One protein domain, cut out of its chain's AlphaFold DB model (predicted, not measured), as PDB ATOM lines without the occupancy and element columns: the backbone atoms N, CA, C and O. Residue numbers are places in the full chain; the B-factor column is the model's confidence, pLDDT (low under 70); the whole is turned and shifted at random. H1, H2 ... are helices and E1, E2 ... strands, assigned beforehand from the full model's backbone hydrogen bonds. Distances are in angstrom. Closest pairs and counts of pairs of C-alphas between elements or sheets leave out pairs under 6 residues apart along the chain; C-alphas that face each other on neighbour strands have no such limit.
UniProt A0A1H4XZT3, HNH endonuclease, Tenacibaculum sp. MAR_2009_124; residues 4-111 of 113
ATOM      1  N   TYR A   4     -45.812  -7.880 -22.795       91.06
ATOM      2  CA  TYR A   4     -44.492  -8.500 -22.645       91.06
ATOM      3  C   TYR A   4     -43.340  -7.532 -22.930       91.06
ATOM      4  O   TYR A   4     -42.333  -7.555 -22.229       91.06
ATOM      5  N   THR A   5     -43.493  -6.623 -23.897       94.25
ATOM      6  CA  THR A   5     -42.478  -5.597 -24.174       94.25
ATOM      7  C   THR A   5     -42.247  -4.716 -22.944       94.25
ATOM      8  O   THR A   5     -41.102  -4.458 -22.582       94.25
ATOM      9  N   LYS A   6     -43.319  -4.336 -22.227       93.69
ATOM     10  CA  LYS A   6     -43.214  -3.582 -20.964       93.69
ATOM     11  C   LYS A   6     -42.444  -4.355 -19.895       93.69
ATOM     12  O   LYS A   6     -41.648  -3.755 -19.178       93.69
ATOM     13  N   VAL A   7     -42.686  -5.663 -19.769       95.25
ATOM     14  CA  VAL A   7     -41.984  -6.517 -18.796       95.25
ATOM     15  C   VAL A   7     -40.489  -6.548 -19.096       95.25
ATOM     16  O   VAL A   7     -39.690  -6.326 -18.187       95.25
ATOM     17  N   TYR A   8     -40.122  -6.744 -20.364       96.12
ATOM     18  CA  TYR A   8     -38.727  -6.766 -20.794       96.12
ATOM     19  C   TYR A   8     -38.028  -5.427 -20.526       96.12
ATOM     20  O   TYR A   8     -37.040  -5.383 -19.796       96.12
ATOM     21  N   LEU A   9     -38.575  -4.316 -21.034       95.44
ATOM     22  CA  LEU A   9     -37.972  -2.990 -20.850       95.44
ATOM     23  C   LEU A   9     -37.837  -2.628 -19.367       95.44
ATOM     24  O   LEU A   9     -36.784  -2.167 -18.932       95.44
ATOM     25  N   LYS A  10     -38.857  -2.926 -18.553       95.56
ATOM     26  CA  LYS A  10     -38.807  -2.702 -17.104       95.56
ATOM     27  C   LYS A  10     -37.719  -3.534 -16.424       95.56
ATOM     28  O   LYS A  10     -37.044  -3.019 -15.535       95.56
ATOM     29  N   ALA A  11     -37.553  -4.799 -16.813       96.06
ATOM     30  CA  ALA A  11     -36.525  -5.666 -16.246       96.06
ATOM     31  C   ALA A  11     -35.120  -5.121 -16.536       96.06
ATOM     32  O   ALA A  11     -34.309  -5.012 -15.619       96.06
ATOM     33  N   PHE A  12     -34.872  -4.699 -17.778       95.81
ATOM     34  CA  PHE A  12     -33.581  -4.163 -18.217       95.81
ATOM     35  C   PHE A  12     -33.380  -2.668 -17.922       95.81
ATOM     36  O   PHE A  12     -32.283  -2.161 -18.135       95.81
ATOM     37  N   ARG A  13     -34.395  -1.987 -17.370       95.50
ATOM     38  CA  ARG A  13     -34.404  -0.536 -17.096       95.50
ATOM     39  C   ARG A  13     -34.158   0.301 -18.357       95.50
ATOM     40  O   ARG A  13     -33.381   1.249 -18.316       95.50
ATOM     41  N   LEU A  14     -34.813  -0.083 -19.449       94.38
ATOM     42  CA  LEU A  14     -34.671   0.537 -20.762       94.38
ATOM     43  C   LEU A  14     -35.869   1.421 -21.131       94.38
ATOM     44  O   LEU A  14     -37.018   1.111 -20.804       94.38
ATOM     45  N   ASP A  15     -35.534   2.481 -21.856       92.69
ATOM     46  CA  ASP A  15     -36.318   3.298 -22.779       92.69
ATOM     47  C   ASP A  15     -37.009   2.483 -23.891       92.69
ATOM     48  O   ASP A  15     -36.390   1.560 -24.420       92.69
ATOM     49  N   GLU A  16     -38.195   2.860 -24.387       87.38
ATOM     50  CA  GLU A  16     -38.609   2.458 -25.744       87.38
ATOM     51  C   GLU A  16     -37.645   3.014 -26.815       87.38
ATOM     52  O   GLU A  16     -37.450   2.408 -27.873       87.38
ATOM     53  N   SER A  17     -37.020   4.162 -26.538       89.56
ATOM     54  CA  SER A  17     -36.043   4.801 -27.423       89.56
ATOM     55  C   SER A  17     -34.658   4.146 -27.372       89.56
ATOM     56  O   SER A  17     -33.907   4.232 -28.356       89.56
ATOM     57  N   ASP A  18     -34.350   3.427 -26.289       92.50
ATOM     58  CA  ASP A  18     -33.039   2.831 -26.055       92.50
ATOM     59  C   ASP A  18     -32.681   1.761 -27.090       92.50
ATOM     60  O   ASP A  18     -33.516   1.054 -27.670       92.50
ATOM     61  N   PHE A  19     -31.377   1.622 -27.316       91.12
ATOM     62  CA  PHE A  19     -30.855   0.546 -28.139       91.12
ATOM     63  C   PHE A  19     -30.945  -0.782 -27.383       91.12
ATOM     64  O   PHE A  19     -30.155  -1.063 -26.482       91.12
ATOM     65  N   CYS A  20     -31.888  -1.628 -27.791       92.06
ATOM     66  CA  CYS A  20     -31.961  -3.013 -27.351       92.06
ATOM     67  C   CYS A  20     -31.221  -3.905 -28.355       92.06
ATOM     68  O   CYS A  20     -31.581  -3.933 -29.532       92.06
ATOM     69  N   GLN A  21     -30.181  -4.615 -27.918       93.69
ATOM     70  CA  GLN A  21     -29.437  -5.542 -28.774       93.69
ATOM     71  C   GLN A  21     -30.197  -6.866 -28.920       93.69
ATOM     72  O   GLN A  21     -30.777  -7.364 -27.957       93.69
ATOM     73  N   CYS A  22     -30.154  -7.466 -30.108       95.81
ATOM     74  CA  CYS A  22     -30.594  -8.841 -30.290       95.81
ATOM     75  C   CYS A  22     -29.725  -9.810 -29.473       95.81
ATOM     76  O   CYS A  22     -28.502  -9.802 -29.579       95.81
ATOM     77  N   GLU A  23     -30.364 -10.685 -28.701       95.38
ATOM     78  CA  GLU A  23     -29.667 -11.619 -27.814       95.38
ATOM     79  C   GLU A  23     -29.033 -12.809 -28.549       95.38
ATOM     80  O   GLU A  23     -28.099 -13.422 -28.039       95.38
ATOM     81  N   THR A  24     -29.539 -13.164 -29.732       92.56
ATOM     82  CA  THR A  24     -29.128 -14.371 -30.471       92.56
ATOM     83  C   THR A  24     -28.074 -14.112 -31.531       92.56
ATOM     84  O   THR A  24     -27.302 -15.015 -31.855       92.56
ATOM     85  N   CYS A  25     -28.046 -12.912 -32.102       89.88
ATOM     86  CA  CYS A  25     -27.101 -12.590 -33.152       89.88
ATOM     87  C   CYS A  25     -25.732 -12.208 -32.527       89.88
ATOM     88  O   CYS A  25     -25.665 -11.573 -31.475       89.88
ATOM     89  N   THR A  26     -24.623 -12.603 -33.160       78.81
ATOM     90  CA  THR A  26     -23.256 -12.281 -32.688       78.81
ATOM     91  C   THR A  26     -22.849 -10.841 -32.999       78.81
ATOM     92  O   THR A  26     -22.015 -10.261 -32.307       78.81
ATOM     93  N   GLU A  27     -23.465 -10.264 -34.027       79.31
ATOM     94  CA  GLU A  27     -23.304  -8.872 -34.431       79.31
ATOM     95  C   GLU A  27     -24.169  -7.941 -33.567       79.31
ATOM     96  O   GLU A  27     -25.233  -8.326 -33.072       79.31
ATOM     97  N   LYS A  28     -23.750  -6.678 -33.401       81.56
ATOM     98  CA  LYS A  28     -24.493  -5.656 -32.632       81.56
ATOM     99  C   LYS A  28     -25.713  -5.128 -33.401       81.56
ATOM    100  O   LYS A  28     -25.781  -3.954 -33.755       81.56
ATOM    101  N   VAL A  29     -26.684  -5.999 -33.659       91.62
ATOM    102  CA  VAL A  29     -27.935  -5.676 -34.363       91.62
ATOM    103  C   VAL A  29     -29.012  -5.262 -33.358       91.62
ATOM    104  O   VAL A  29     -29.153  -5.888 -32.305       91.62
ATOM    105  N   ARG A  30     -29.788  -4.217 -33.682       92.44
ATOM    106  CA  ARG A  30     -30.946  -3.799 -32.873       92.44
ATOM    107  C   ARG A  30     -32.027  -4.880 -32.928       92.44
ATOM    108  O   ARG A  30     -32.387  -5.343 -34.010       92.44
ATOM    109  N   ALA A  31     -32.564  -5.263 -31.778       93.50
ATOM    110  CA  ALA A  31     -33.759  -6.086 -31.710       93.50
ATOM    111  C   ALA A  31     -34.953  -5.312 -32.284       93.50
ATOM    112  O   ALA A  31     -35.173  -4.149 -31.943       93.50
ATOM    113  N   THR A  32     -35.707  -5.961 -33.166       90.88
ATOM    114  CA  THR A  32     -36.953  -5.414 -33.718       90.88
ATOM    115  C   THR A  32     -38.140  -5.804 -32.856       90.88
ATOM    116  O   THR A  32     -39.097  -5.042 -32.763       90.88
ATOM    117  N   ASP A  33     -38.051  -6.960 -32.194       88.81
ATOM    118  CA  ASP A  33     -39.157  -7.577 -31.487       88.81
ATOM    119  C   ASP A  33     -38.714  -8.105 -30.120       88.81
ATOM    120  O   ASP A  33     -37.610  -8.629 -29.941       88.81
ATOM    121  N   ILE A  34     -39.619  -7.996 -29.147       94.06
ATOM    122  CA  ILE A  34     -39.554  -8.789 -27.919       94.06
ATOM    123  C   ILE A  34     -40.401 -10.032 -28.170       94.06
ATOM    124  O   ILE A  34     -41.608  -9.930 -28.367       94.06
ATOM    125  N   HIS A  35     -39.761 -11.192 -28.198       91.44
ATOM    126  CA  HIS A  35     -40.355 -12.457 -28.607       91.44
ATOM    127  C   HIS A  35     -40.465 -13.423 -27.430       91.44
ATOM    128  O   HIS A  35     -39.568 -13.503 -26.591       91.44
ATOM    129  N   HIS A  36     -41.552 -14.191 -27.389       93.38
ATOM    130  CA  HIS A  36     -41.712 -15.284 -26.436       93.38
ATOM    131  C   HIS A  36     -40.909 -16.506 -26.871       93.38
ATOM    132  O   HIS A  36     -41.154 -17.025 -27.951       93.38
ATOM    133  N   ILE A  37     -40.037 -17.035 -26.012       93.88
ATOM    134  CA  ILE A  37     -39.314 -18.289 -26.296       93.88
ATOM    135  C   ILE A  37     -40.308 -19.457 -26.408       93.88
ATOM    136  O   ILE A  37     -40.198 -20.299 -27.301       93.88
ATOM    137  N   LEU A  38     -41.303 -19.503 -25.514       91.56
ATOM    138  CA  LEU A  38     -42.428 -20.435 -25.569       91.56
ATOM    139  C   LEU A  38     -43.707 -19.699 -25.941       91.56
ATOM    140  O   LEU A  38     -44.168 -18.811 -25.218       91.56
ATOM    141  N   THR A  39     -44.321 -20.117 -27.047       85.62
ATOM    142  CA  THR A  39     -45.533 -19.477 -27.561       85.62
ATOM    143  C   THR A  39     -46.699 -19.531 -26.579       85.62
ATOM    144  O   THR A  39     -46.912 -20.512 -25.861       85.62
ATOM    145  N   ARG A  40     -47.548 -18.499 -26.649       77.75
ATOM    146  CA  ARG A  40     -48.773 -18.358 -25.844       77.75
ATOM    147  C   ARG A  40     -49.672 -19.593 -25.856       77.75
ATOM    148  O   ARG A  40     -50.268 -19.929 -24.843       77.75
ATOM    149  N   LYS A  41     -49.764 -20.270 -27.006       77.06
ATOM    150  CA  LYS A  41     -50.604 -21.465 -27.179       77.06
ATOM    151  C   LYS A  41     -50.103 -22.661 -26.370       77.06
ATOM    152  O   LYS A  41     -50.905 -23.504 -25.993       77.06
ATOM    153  N   LYS A  42     -48.789 -22.753 -26.148       73.06
ATOM    154  CA  LYS A  42     -48.158 -23.873 -25.440       73.06
ATOM    155  C   LYS A  42     -47.924 -23.593 -23.959       73.06
ATOM    156  O   LYS A  42     -47.727 -24.552 -23.223       73.06
ATOM    157  N   HIS A  43     -47.894 -22.323 -23.551       75.06
ATOM    158  CA  HIS A  43     -47.513 -21.943 -22.189       75.06
ATOM    159  C   HIS A  43     -48.276 -20.701 -21.665       75.06
ATOM    160  O   HIS A  43     -47.678 -19.636 -21.463       75.06
ATOM    161  N   PRO A  44     -49.605 -20.794 -21.460       74.88
ATOM    162  CA  PRO A  44     -50.437 -19.691 -20.964       74.88
ATOM    163  C   PRO A  44     -50.088 -19.204 -19.545       74.88
ATOM    164  O   PRO A  44     -50.270 -18.027 -19.239       74.88
ATOM    165  N   GLU A  45     -49.548 -20.069 -18.692       70.06
ATOM    166  CA  GLU A  45     -49.284 -19.834 -17.264       70.06
ATOM    167  C   GLU A  45     -48.017 -19.007 -16.961       70.06
ATOM    168  O   GLU A  45     -47.856 -18.496 -15.855       70.06
ATOM    169  N   GLY A  46     -47.121 -18.851 -17.941       66.06
ATOM    170  CA  GLY A  46     -45.813 -18.178 -17.801       66.06
ATOM    171  C   GLY A  46     -45.549 -17.161 -18.906       66.06
ATOM    172  O   GLY A  46     -44.419 -16.932 -19.327       66.06
ATOM    173  N   LEU A  47     -46.636 -16.623 -19.441       75.56
ATOM    174  CA  LEU A  47     -46.670 -16.055 -20.773       75.56
ATOM    175  C   LEU A  47     -45.919 -14.716 -20.853       75.56
ATOM    176  O   LEU A  47     -45.112 -14.551 -21.750       75.56
ATOM    177  N   ASP A  48     -46.063 -13.820 -19.876       87.62
ATOM    178  CA  ASP A  48     -45.325 -12.543 -19.835       87.62
ATOM    179  C   ASP A  48     -44.306 -12.509 -18.671       87.62
ATOM    180  O   ASP A  48     -44.230 -11.541 -17.915       87.62
ATOM    181  N   GLN A  49     -43.547 -13.593 -18.489       92.75
ATOM    182  CA  GLN A  49     -42.446 -13.669 -17.517       92.75
ATOM    183  C   GLN A  49     -41.110 -13.339 -18.183       92.75
ATOM    184  O   GLN A  49     -40.914 -13.695 -19.344       92.75
ATOM    185  N   ILE A  50     -40.189 -12.691 -17.451       95.94
ATOM    186  CA  ILE A  50     -38.888 -12.285 -18.009       95.94
ATOM    187  C   ILE A  50     -38.122 -13.495 -18.545       95.94
ATOM    188  O   ILE A  50     -37.526 -13.415 -19.599       95.94
ATOM    189  N   GLU A  51     -38.240 -14.639 -17.879       95.56
ATOM    190  CA  GLU A  51     -37.606 -15.901 -18.246       95.56
ATOM    191  C   GLU A  51     -38.064 -16.453 -19.604       95.56
ATOM    192  O   GLU A  51     -37.346 -17.255 -20.201       95.56
ATOM    193  N   ASN A  52     -39.252 -16.057 -20.072       95.06
ATOM    194  CA  ASN A  52     -39.879 -16.549 -21.296       95.06
ATOM    195  C   ASN A  52     -39.894 -15.508 -22.430       95.06
ATOM    196  O   ASN A  52     -40.467 -15.780 -23.483       95.06
ATOM    197  N   ILE A  53     -39.306 -14.322 -22.245       94.94
ATOM    198  CA  ILE A  53     -39.302 -13.249 -23.249       94.94
ATOM    199  C   ILE A  53     -37.878 -12.785 -23.527       94.94
ATOM    200  O   ILE A  53     -37.122 -12.499 -22.611       94.94
ATOM    201  N   MET A  54     -37.525 -12.661 -24.800       95.69
ATOM    202  CA  MET A  54     -36.184 -12.272 -25.228       95.69
ATOM    203  C   MET A  54     -36.234 -11.215 -26.326       95.69
ATOM    204  O   MET A  54     -37.182 -11.168 -27.111       95.69
ATOM    205  N   ALA A  55     -35.205 -10.382 -26.414       96.25
ATOM    206  CA  ALA A  55     -35.064  -9.419 -27.497       96.25
ATOM    207  C   ALA A  55     -34.370 -10.051 -28.709       96.25
ATOM    208  O   ALA A  55     -33.226 -10.508 -28.625       96.25
ATOM    209  N   ILE A  56     -35.032 -10.047 -29.868       95.50
ATOM    210  CA  ILE A  56     -34.455 -10.560 -31.114       95.50
ATOM    211  C   ILE A  56     -34.712  -9.642 -32.309       95.50
ATOM    212  O   ILE A  56     -35.672  -8.874 -32.339       95.50
ATOM    213  N   CYS A  57     -33.819  -9.680 -33.299       95.00
ATOM    214  CA  CYS A  57     -34.086  -9.064 -34.595       95.00
ATOM    215  C   CYS A  57     -34.970  -9.983 -35.447       95.00
ATOM    216  O   CYS A  57     -35.046 -11.192 -35.206       95.00
ATOM    217  N   ARG A  58     -35.595  -9.406 -36.472       92.56
ATOM    218  CA  ARG A  58     -36.508 -10.099 -37.384       92.56
ATOM    219  C   ARG A  58     -35.882 -11.327 -38.046       92.56
ATOM    220  O   ARG A  58     -36.491 -12.390 -38.045       92.56
ATOM    221  N   ASP A  59     -34.641 -11.215 -38.510       93.12
ATOM    222  CA  ASP A  59     -33.939 -12.327 -39.163       93.12
ATOM    223  C   ASP A  59     -33.731 -13.498 -38.195       93.12
ATOM    224  O   ASP A  59     -33.989 -14.660 -38.515       93.12
ATOM    225  N   CYS A  60     -33.294 -13.189 -36.970       93.62
ATOM    226  CA  CYS A  60     -33.098 -14.174 -35.917       93.62
ATOM    227  C   CYS A  60     -34.472 -14.754 -35.453       93.62
ATOM    228  O   CYS A  60     -34.546 -15.950 -35.157       93.62
ATOM    229  N   HIS A  61     -35.569 -13.980 -35.480       91.44
ATOM    230  CA  HIS A  61     -36.943 -14.460 -35.236       91.44
ATOM    231  C   HIS A  61     -37.408 -15.465 -36.298       91.44
ATOM    232  O   HIS A  61     -37.858 -16.553 -35.957       91.44
ATOM    233  N   GLU A  62     -37.270 -15.151 -37.583       91.00
ATOM    234  CA  GLU A  62     -37.697 -16.035 -38.678       91.00
ATOM    235  C   GLU A  62     -36.845 -17.311 -38.761       91.00
ATOM    236  O   GLU A  62     -37.341 -18.413 -39.037       91.00
ATOM    237  N   LYS A  63     -35.542 -17.183 -38.487       89.94
ATOM    238  CA  LYS A  63     -34.608 -18.305 -38.554       89.94
ATOM    239  C   LYS A  63     -34.754 -19.252 -37.368       89.94
ATOM    240  O   LYS A  63     -34.739 -20.467 -37.574       89.94
ATOM    241  N   TYR A  64     -34.892 -18.725 -36.151       88.31
ATOM    242  CA  TYR A  64     -34.788 -19.526 -34.929       88.31
ATOM    243  C   TYR A  64     -36.070 -19.607 -34.096       88.31
ATOM    244  O   TYR A  64     -36.215 -20.550 -33.315       88.31
ATOM    245  N   GLY A  65     -36.994 -18.660 -34.261       82.00
ATOM    246  CA  GLY A  65     -38.255 -18.617 -33.525       82.00
ATOM    247  C   GLY A  65     -39.125 -19.846 -33.786       82.00
ATOM    248  O   GLY A  65     -39.086 -20.445 -34.861       82.00
ATOM    249  N   ASP A  66     -39.896 -20.245 -32.774       81.19
ATOM    250  CA  ASP A  66     -40.913 -21.307 -32.827       81.19
ATOM    251  C   ASP A  66     -40.438 -22.725 -33.217       81.19
ATOM    252  O   ASP A  66     -41.250 -23.649 -33.360       81.19
ATOM    253  N   ARG A  67     -39.125 -22.962 -33.329       87.69
ATOM    254  CA  ARG A  67     -38.563 -24.289 -33.627       87.69
ATOM    255  C   ARG A  67     -38.257 -25.040 -32.338       87.69
ATOM    256  O   ARG A  67     -37.345 -24.675 -31.606       87.69
ATOM    257  N   ILE A  68     -38.970 -26.144 -32.097       86.88
ATOM    258  CA  ILE A  68     -38.862 -26.942 -30.857       86.88
ATOM    259  C   ILE A  68     -37.410 -27.306 -30.512       86.88
ATOM    260  O   ILE A  68     -37.005 -27.150 -29.367       86.88
ATOM    261  N   TYR A  69     -36.620 -27.717 -31.505       88.81
ATOM    262  CA  TYR A  69     -35.222 -28.120 -31.315       88.81
ATOM    263  C   TYR A  69     -34.263 -26.959 -31.015       88.81
ATOM    264  O   TYR A  69     -33.140 -27.183 -30.570       88.81
ATOM    265  N   LEU A  70     -34.689 -25.711 -31.233       92.56
ATOM    266  CA  LEU A  70     -33.909 -24.521 -30.896       92.56
ATOM    267  C   LEU A  70     -34.316 -23.893 -29.564       92.56
ATOM    268  O   LEU A  70     -33.571 -23.080 -29.022       92.56
ATOM    269  N   ILE A  71     -35.450 -24.288 -28.987       93.31
ATOM    270  CA  ILE A  71     -35.897 -23.771 -27.689       93.31
ATOM    271  C   ILE A  71     -34.811 -23.914 -26.601       93.31
ATOM    272  O   ILE A  71     -34.557 -22.925 -25.907       93.31
ATOM    273  N   PRO A  72     -34.090 -25.052 -26.469       95.06
ATOM    274  CA  PRO A  72     -33.022 -25.165 -25.476       95.06
ATOM    275  C   PRO A  72     -31.904 -24.136 -25.671       95.06
ATOM    276  O   PRO A  72     -31.425 -23.554 -24.696       95.06
ATOM    277  N   ILE A  73     -31.486 -23.874 -26.918       94.62
ATOM    278  CA  ILE A  73     -30.421 -22.899 -27.181       94.62
ATOM    279  C   ILE A  73     -30.899 -21.463 -26.937       94.62
ATOM    280  O   ILE A  73     -30.150 -20.687 -26.346       94.62
ATOM    281  N   LEU A  74     -32.150 -21.131 -27.278       95.56
ATOM    282  CA  LEU A  74     -32.740 -19.820 -26.986       95.56
ATOM    283  C   LEU A  74     -32.788 -19.551 -25.476       95.56
ATOM    284  O   LEU A  74     -32.344 -18.495 -25.029       95.56
ATOM    285  N   PHE A  75     -33.207 -20.534 -24.671       96.25
ATOM    286  CA  PHE A  75     -33.170 -20.412 -23.212       96.25
ATOM    287  C   PHE A  75     -31.753 -20.265 -22.655       96.25
ATOM    288  O   PHE A  75     -31.535 -19.487 -21.725       96.25
ATOM    289  N   ARG A  76     -30.769 -20.992 -23.200       96.69
ATOM    290  CA  ARG A  76     -29.361 -20.873 -22.777       96.69
ATOM    291  C   ARG A  76     -28.803 -19.479 -23.072       96.69
ATOM    292  O   ARG A  76     -28.145 -18.907 -22.202       96.69
ATOM    293  N   ILE A  77     -29.088 -18.941 -24.259       96.00
ATOM    294  CA  ILE A  77     -28.712 -17.581 -24.666       96.00
ATOM    295  C   ILE A  77     -29.356 -16.567 -23.723       96.00
ATOM    296  O   ILE A  77     -28.645 -15.816 -23.056       96.00
ATOM    297  N   HIS A  78     -30.679 -16.615 -23.583       97.00
ATOM    298  CA  HIS A  78     -31.414 -15.650 -22.777       97.00
ATOM    299  C   HIS A  78     -30.982 -15.675 -21.305       97.00
ATOM    300  O   HIS A  78     -30.660 -14.648 -20.708       97.00
ATOM    301  N   ARG A  79     -30.815 -16.873 -20.728       97.19
ATOM    302  CA  ARG A  79     -30.249 -17.045 -19.382       97.19
ATOM    303  C   ARG A  79     -28.890 -16.370 -19.234       97.19
ATOM    304  O   ARG A  79     -28.608 -15.795 -18.181       97.19
ATOM    305  N   ARG A  80     -28.022 -16.468 -20.245       96.25
ATOM    306  CA  ARG A  80     -26.701 -15.835 -20.209       96.25
ATOM    307  C   ARG A  80     -26.825 -14.315 -20.205       96.25
ATOM    308  O   ARG A  80     -26.132 -13.680 -19.411       96.25
ATOM    309  N   VAL A  81     -27.726 -13.752 -21.008       96.06
ATOM    310  CA  VAL A  81     -28.021 -12.310 -21.020       96.06
ATOM    311  C   VAL A  81     -28.523 -11.848 -19.655       96.06
ATOM    312  O   VAL A  81     -27.926 -10.949 -19.061       96.06
ATOM    313  N   LEU A  82     -29.525 -12.525 -19.082       96.69
ATOM    314  CA  LEU A  82     -30.050 -12.192 -17.753       96.69
ATOM    315  C   LEU A  82     -28.961 -12.217 -16.670       96.69
ATOM    316  O   LEU A  82     -28.938 -11.359 -15.787       96.69
ATOM    317  N   GLN A  83     -28.033 -13.176 -16.732       96.19
ATOM    318  CA  GLN A  83     -26.907 -13.264 -15.798       96.19
ATOM    319  C   GLN A  83     -25.902 -12.122 -15.969       96.19
ATOM    320  O   GLN A  83     -25.486 -11.534 -14.972       96.19
ATOM    321  N   LEU A  84     -25.512 -11.813 -17.207       95.00
ATOM    322  CA  LEU A  84     -24.563 -10.737 -17.505       95.00
ATOM    323  C   LEU A  84     -25.129  -9.371 -17.104       95.00
ATOM    324  O   LEU A  84     -24.427  -8.570 -16.490       95.00
ATOM    325  N   CYS A  85     -26.419  -9.152 -17.354       94.69
ATOM    326  CA  CYS A  85     -27.139  -7.935 -16.986       94.69
ATOM    327  C   CYS A  85     -27.608  -7.917 -15.519       94.69
ATOM    328  O   CYS A  85     -28.215  -6.942 -15.087       94.69
ATOM    329  N   ARG A  86     -27.316  -8.968 -14.734       96.31
ATOM    330  CA  ARG A  86     -27.693  -9.105 -13.311       96.31
ATOM    331  C   ARG A  86     -29.201  -8.955 -13.056       96.31
ATOM    332  O   ARG A  86     -29.617  -8.457 -12.009       96.31
ATOM    333  N   ILE A  87     -30.023  -9.415 -13.994       96.19
ATOM    334  CA  ILE A  87     -31.483  -9.408 -13.878       96.19
ATOM    335  C   ILE A  87     -31.918 -10.550 -12.959       96.19
ATOM    336  O   ILE A  87     -31.480 -11.691 -13.120       96.19
ATOM    337  N   LYS A  88     -32.783 -10.265 -11.981       95.31
ATOM    338  CA  LYS A  88     -33.358 -11.299 -11.110       95.31
ATOM    339  C   LYS A  88     -34.314 -12.171 -11.926       95.31
ATOM    340  O   LYS A  88     -35.235 -11.646 -12.536       95.31
ATOM    341  N   HIS A  89     -34.097 -13.483 -11.896       94.81
ATOM    342  CA  HIS A  89     -34.889 -14.458 -12.645       94.81
ATOM    343  C   HIS A  89     -34.903 -15.830 -11.957       94.81
ATOM    344  O   HIS A  89     -34.005 -16.161 -11.171       94.81
ATOM    345  N   ASN A  90     -35.904 -16.647 -12.267       94.62
ATOM    346  CA  ASN A  90     -36.047 -18.017 -11.799       94.62
ATOM    347  C   ASN A  90     -35.139 -18.966 -12.599       94.62
ATOM    348  O   ASN A  90     -35.465 -19.449 -13.682       94.62
ATOM    349  N   ARG A  91     -33.974 -19.260 -12.019       93.38
ATOM    350  CA  ARG A  91     -32.966 -20.146 -12.620       93.38
ATOM    351  C   ARG A  91     -33.411 -21.604 -12.709       93.38
ATOM    352  O   ARG A  91     -32.913 -22.309 -13.582       93.38
ATOM    353  N   ILE A  92     -34.278 -22.042 -11.795       94.81
ATOM    354  CA  ILE A  92     -34.793 -23.415 -11.760       94.81
ATOM    355  C   ILE A  92     -35.745 -23.593 -12.936       94.81
ATOM    356  O   ILE A  92     -35.498 -24.440 -13.781       94.81
ATOM    357  N   TRP A  93     -36.709 -22.682 -13.090       93.25
ATOM    358  CA  TRP A  93     -37.674 -22.746 -14.185       93.25
ATOM    359  C   TRP A  93     -37.007 -22.774 -15.566       93.25
ATOM    360  O   TRP A  93     -37.332 -23.635 -16.378       93.25
ATOM    361  N   ILE A  94     -36.016 -21.907 -15.827       94.19
ATOM    362  CA  ILE A  94     -35.286 -21.939 -17.109       94.19
ATOM    363  C   ILE A  94     -34.582 -23.288 -17.312       94.19
ATOM    364  O   ILE A  94     -34.572 -23.818 -18.421       94.19
ATOM    365  N   LYS A  95     -33.967 -23.844 -16.260       95.50
ATOM    366  CA  LYS A  95     -33.290 -25.143 -16.336       95.50
ATOM    367  C   LYS A  95     -34.287 -26.256 -16.673       95.50
ATOM    368  O   LYS A  95     -34.002 -27.044 -17.570       95.50
ATOM    369  N   ASP A  96     -35.442 -26.264 -16.019       94.50
ATOM    370  CA  ASP A  96     -36.490 -27.261 -16.239       94.50
ATOM    371  C   ASP A  96     -37.028 -27.193 -17.678       94.50
ATOM    372  O   ASP A  96     -37.239 -28.226 -18.314       94.50
ATOM    373  N   GLN A  97     -37.191 -25.985 -18.238       93.62
ATOM    374  CA  GLN A  97     -37.579 -25.843 -19.645       93.62
ATOM    375  C   GLN A  97     -36.485 -26.344 -20.594       93.62
ATOM    376  O   GLN A  97     -36.796 -27.048 -21.553       93.62
ATOM    377  N   ILE A  98     -35.212 -26.030 -20.340       95.19
ATOM    378  CA  ILE A  98     -34.097 -26.542 -21.154       95.19
ATOM    379  C   ILE A  98     -34.132 -28.076 -21.197       95.19
ATOM    380  O   ILE A  98     -34.170 -28.645 -22.284       95.19
ATOM    381  N   GLU A  99     -34.205 -28.728 -20.036       95.50
ATOM    382  CA  GLU A  99     -34.232 -30.191 -19.924       95.50
ATOM    383  C   GLU A  99     -35.450 -30.802 -20.636       95.50
ATOM    384  O   GLU A  99     -35.322 -31.738 -21.428       95.50
ATOM    385  N   LYS A 100     -36.639 -30.219 -20.440       92.88
ATOM    386  CA  LYS A 100     -37.870 -30.643 -21.120       92.88
ATOM    387  C   LYS A 100     -37.720 -30.632 -22.643       92.88
ATOM    388  O   LYS A 100     -38.104 -31.596 -23.305       92.88
ATOM    389  N   TYR A 101     -37.199 -29.544 -23.208       92.56
ATOM    390  CA  TYR A 101     -37.104 -29.387 -24.661       92.56
ATOM    391  C   TYR A 101     -35.897 -30.113 -25.275       92.56
ATOM    392  O   TYR A 101     -35.971 -30.507 -26.439       92.56
ATOM    393  N   GLU A 102     -34.832 -30.371 -24.513       93.81
ATOM    394  CA  GLU A 102     -33.756 -31.293 -24.909       93.81
ATOM    395  C   GLU A 102     -34.290 -32.714 -25.079       93.81
ATOM    396  O   GLU A 102     -34.103 -33.317 -26.137       93.81
ATOM    397  N   ASN A 103     -35.050 -33.206 -24.096       90.31
ATOM    398  CA  ASN A 103     -35.667 -34.529 -24.158       90.31
ATOM    399  C   ASN A 103     -36.647 -34.647 -25.335       90.31
ATOM    400  O   ASN A 103     -36.617 -35.631 -26.071       90.31
ATOM    401  N   LEU A 104     -37.476 -33.624 -25.577       88.25
ATOM    402  CA  LEU A 104     -38.377 -33.598 -26.740       88.25
ATOM    403  C   LEU A 104     -37.630 -33.603 -28.079       88.25
ATOM    404  O   LEU A 104     -38.126 -34.173 -29.050       88.25
ATOM    405  N   THR A 105     -36.461 -32.964 -28.141       85.69
ATOM    406  CA  THR A 105     -35.625 -32.951 -29.348       85.69
ATOM    407  C   THR A 105     -35.035 -34.335 -29.600       85.69
ATOM    408  O   THR A 105     -35.219 -34.878 -30.684       85.69
ATOM    409  N   ALA A 106     -34.455 -34.955 -28.568       84.88
ATOM    410  CA  ALA A 106     -33.889 -36.299 -28.655       84.88
ATOM    411  C   ALA A 106     -34.930 -37.361 -29.055       84.88
ATOM    412  O   ALA A 106     -34.643 -38.231 -29.873       84.88
ATOM    413  N   LEU A 107     -36.159 -37.271 -28.530       80.25
ATOM    414  CA  LEU A 107     -37.257 -38.165 -28.918       80.25
ATOM    415  C   LEU A 107     -37.649 -38.008 -30.392       80.25
ATOM    416  O   LEU A 107     -38.010 -38.985 -31.043       80.25
ATOM    417  N   LYS A 108     -37.587 -36.787 -30.935       74.62
ATOM    418  CA  LYS A 108     -37.914 -36.542 -32.342       74.62
ATOM    419  C   LYS A 108     -36.876 -37.163 -33.278       74.62
ATOM    420  O   LYS A 108     -37.267 -37.728 -34.295       74.62
ATOM    421  N   ASP A 109     -35.602 -37.110 -32.901       72.12
ATOM    422  CA  ASP A 109     -34.496 -37.686 -33.676       72.12
ATOM    423  C   ASP A 109     -34.514 -39.229 -33.674       72.12
ATOM    424  O   ASP A 109     -34.007 -39.859 -34.597       72.12
ATOM    425  N   GLN A 110     -35.141 -39.853 -32.669       70.50
ATOM    426  CA  GLN A 110     -35.314 -41.311 -32.585       70.50
ATOM    427  C   GLN A 110     -36.508 -41.839 -33.398       70.50
ATOM    428  O   GLN A 110     -36.579 -43.034 -33.672       70.50
ATOM    429  N   CYS A 111     -37.447 -40.969 -33.778       59.84
ATOM    430  CA  CYS A 111     -38.679 -41.339 -34.483       59.84
ATOM    431  C   CYS A 111     -38.645 -41.056 -35.995       59.84
ATOM    432  O   CYS A 111     -39.626 -41.339 -36.683       59.84
TER     433      CYS A 111
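What this domain is: This is residues 4 to 111 of the 113 residues of the protein "HNH endonuclease" of Tenacibaculum sp. MAR_2009_124 (UniProt A0A1H4XZT3). A strand hairpin, E1 and E2, sits between H1 and H2; H3 is beside E2, and H4 folds back along H3. Along 108 printed residues run four named helices and two named strands, H1 E1 E2 H2 H3 H4: mostly helix. The whole is compact, radius of gyration of the C-alphas 13.6 A, spanning 47 by 27 by 26 A.

How they stand to each other: H1, residues 4 to 12, comes closest to E1, residues 33 to 36, at C-alphas 5 and 34, 5.7 A. In E1's antiparallel hairpin with E2, residues 53 to 56, find N 35 2.8 A from O 54. H3, residues 68 to 84, touches H4, residues 91 to 110, opposite ways at a shallow tilt of 24 degrees, closest at C-alphas 72 and 98, 4.7 A. Every O i to N i+4 pair is within hydrogen-bond range in H1, H4 and H2, residues 58 to 64; in H3, 11 of 13.

Where its parts are: Find H1 starting at C-alpha 4, (-44.492, -8.500, -22.645), and H4 ending at C-alpha 110, (-35.314, -41.311, -32.585).

The domain as a whole: Links H1 to E1 and E1 to E2 are long; pLDDT is under 70 at residues 46 and 111.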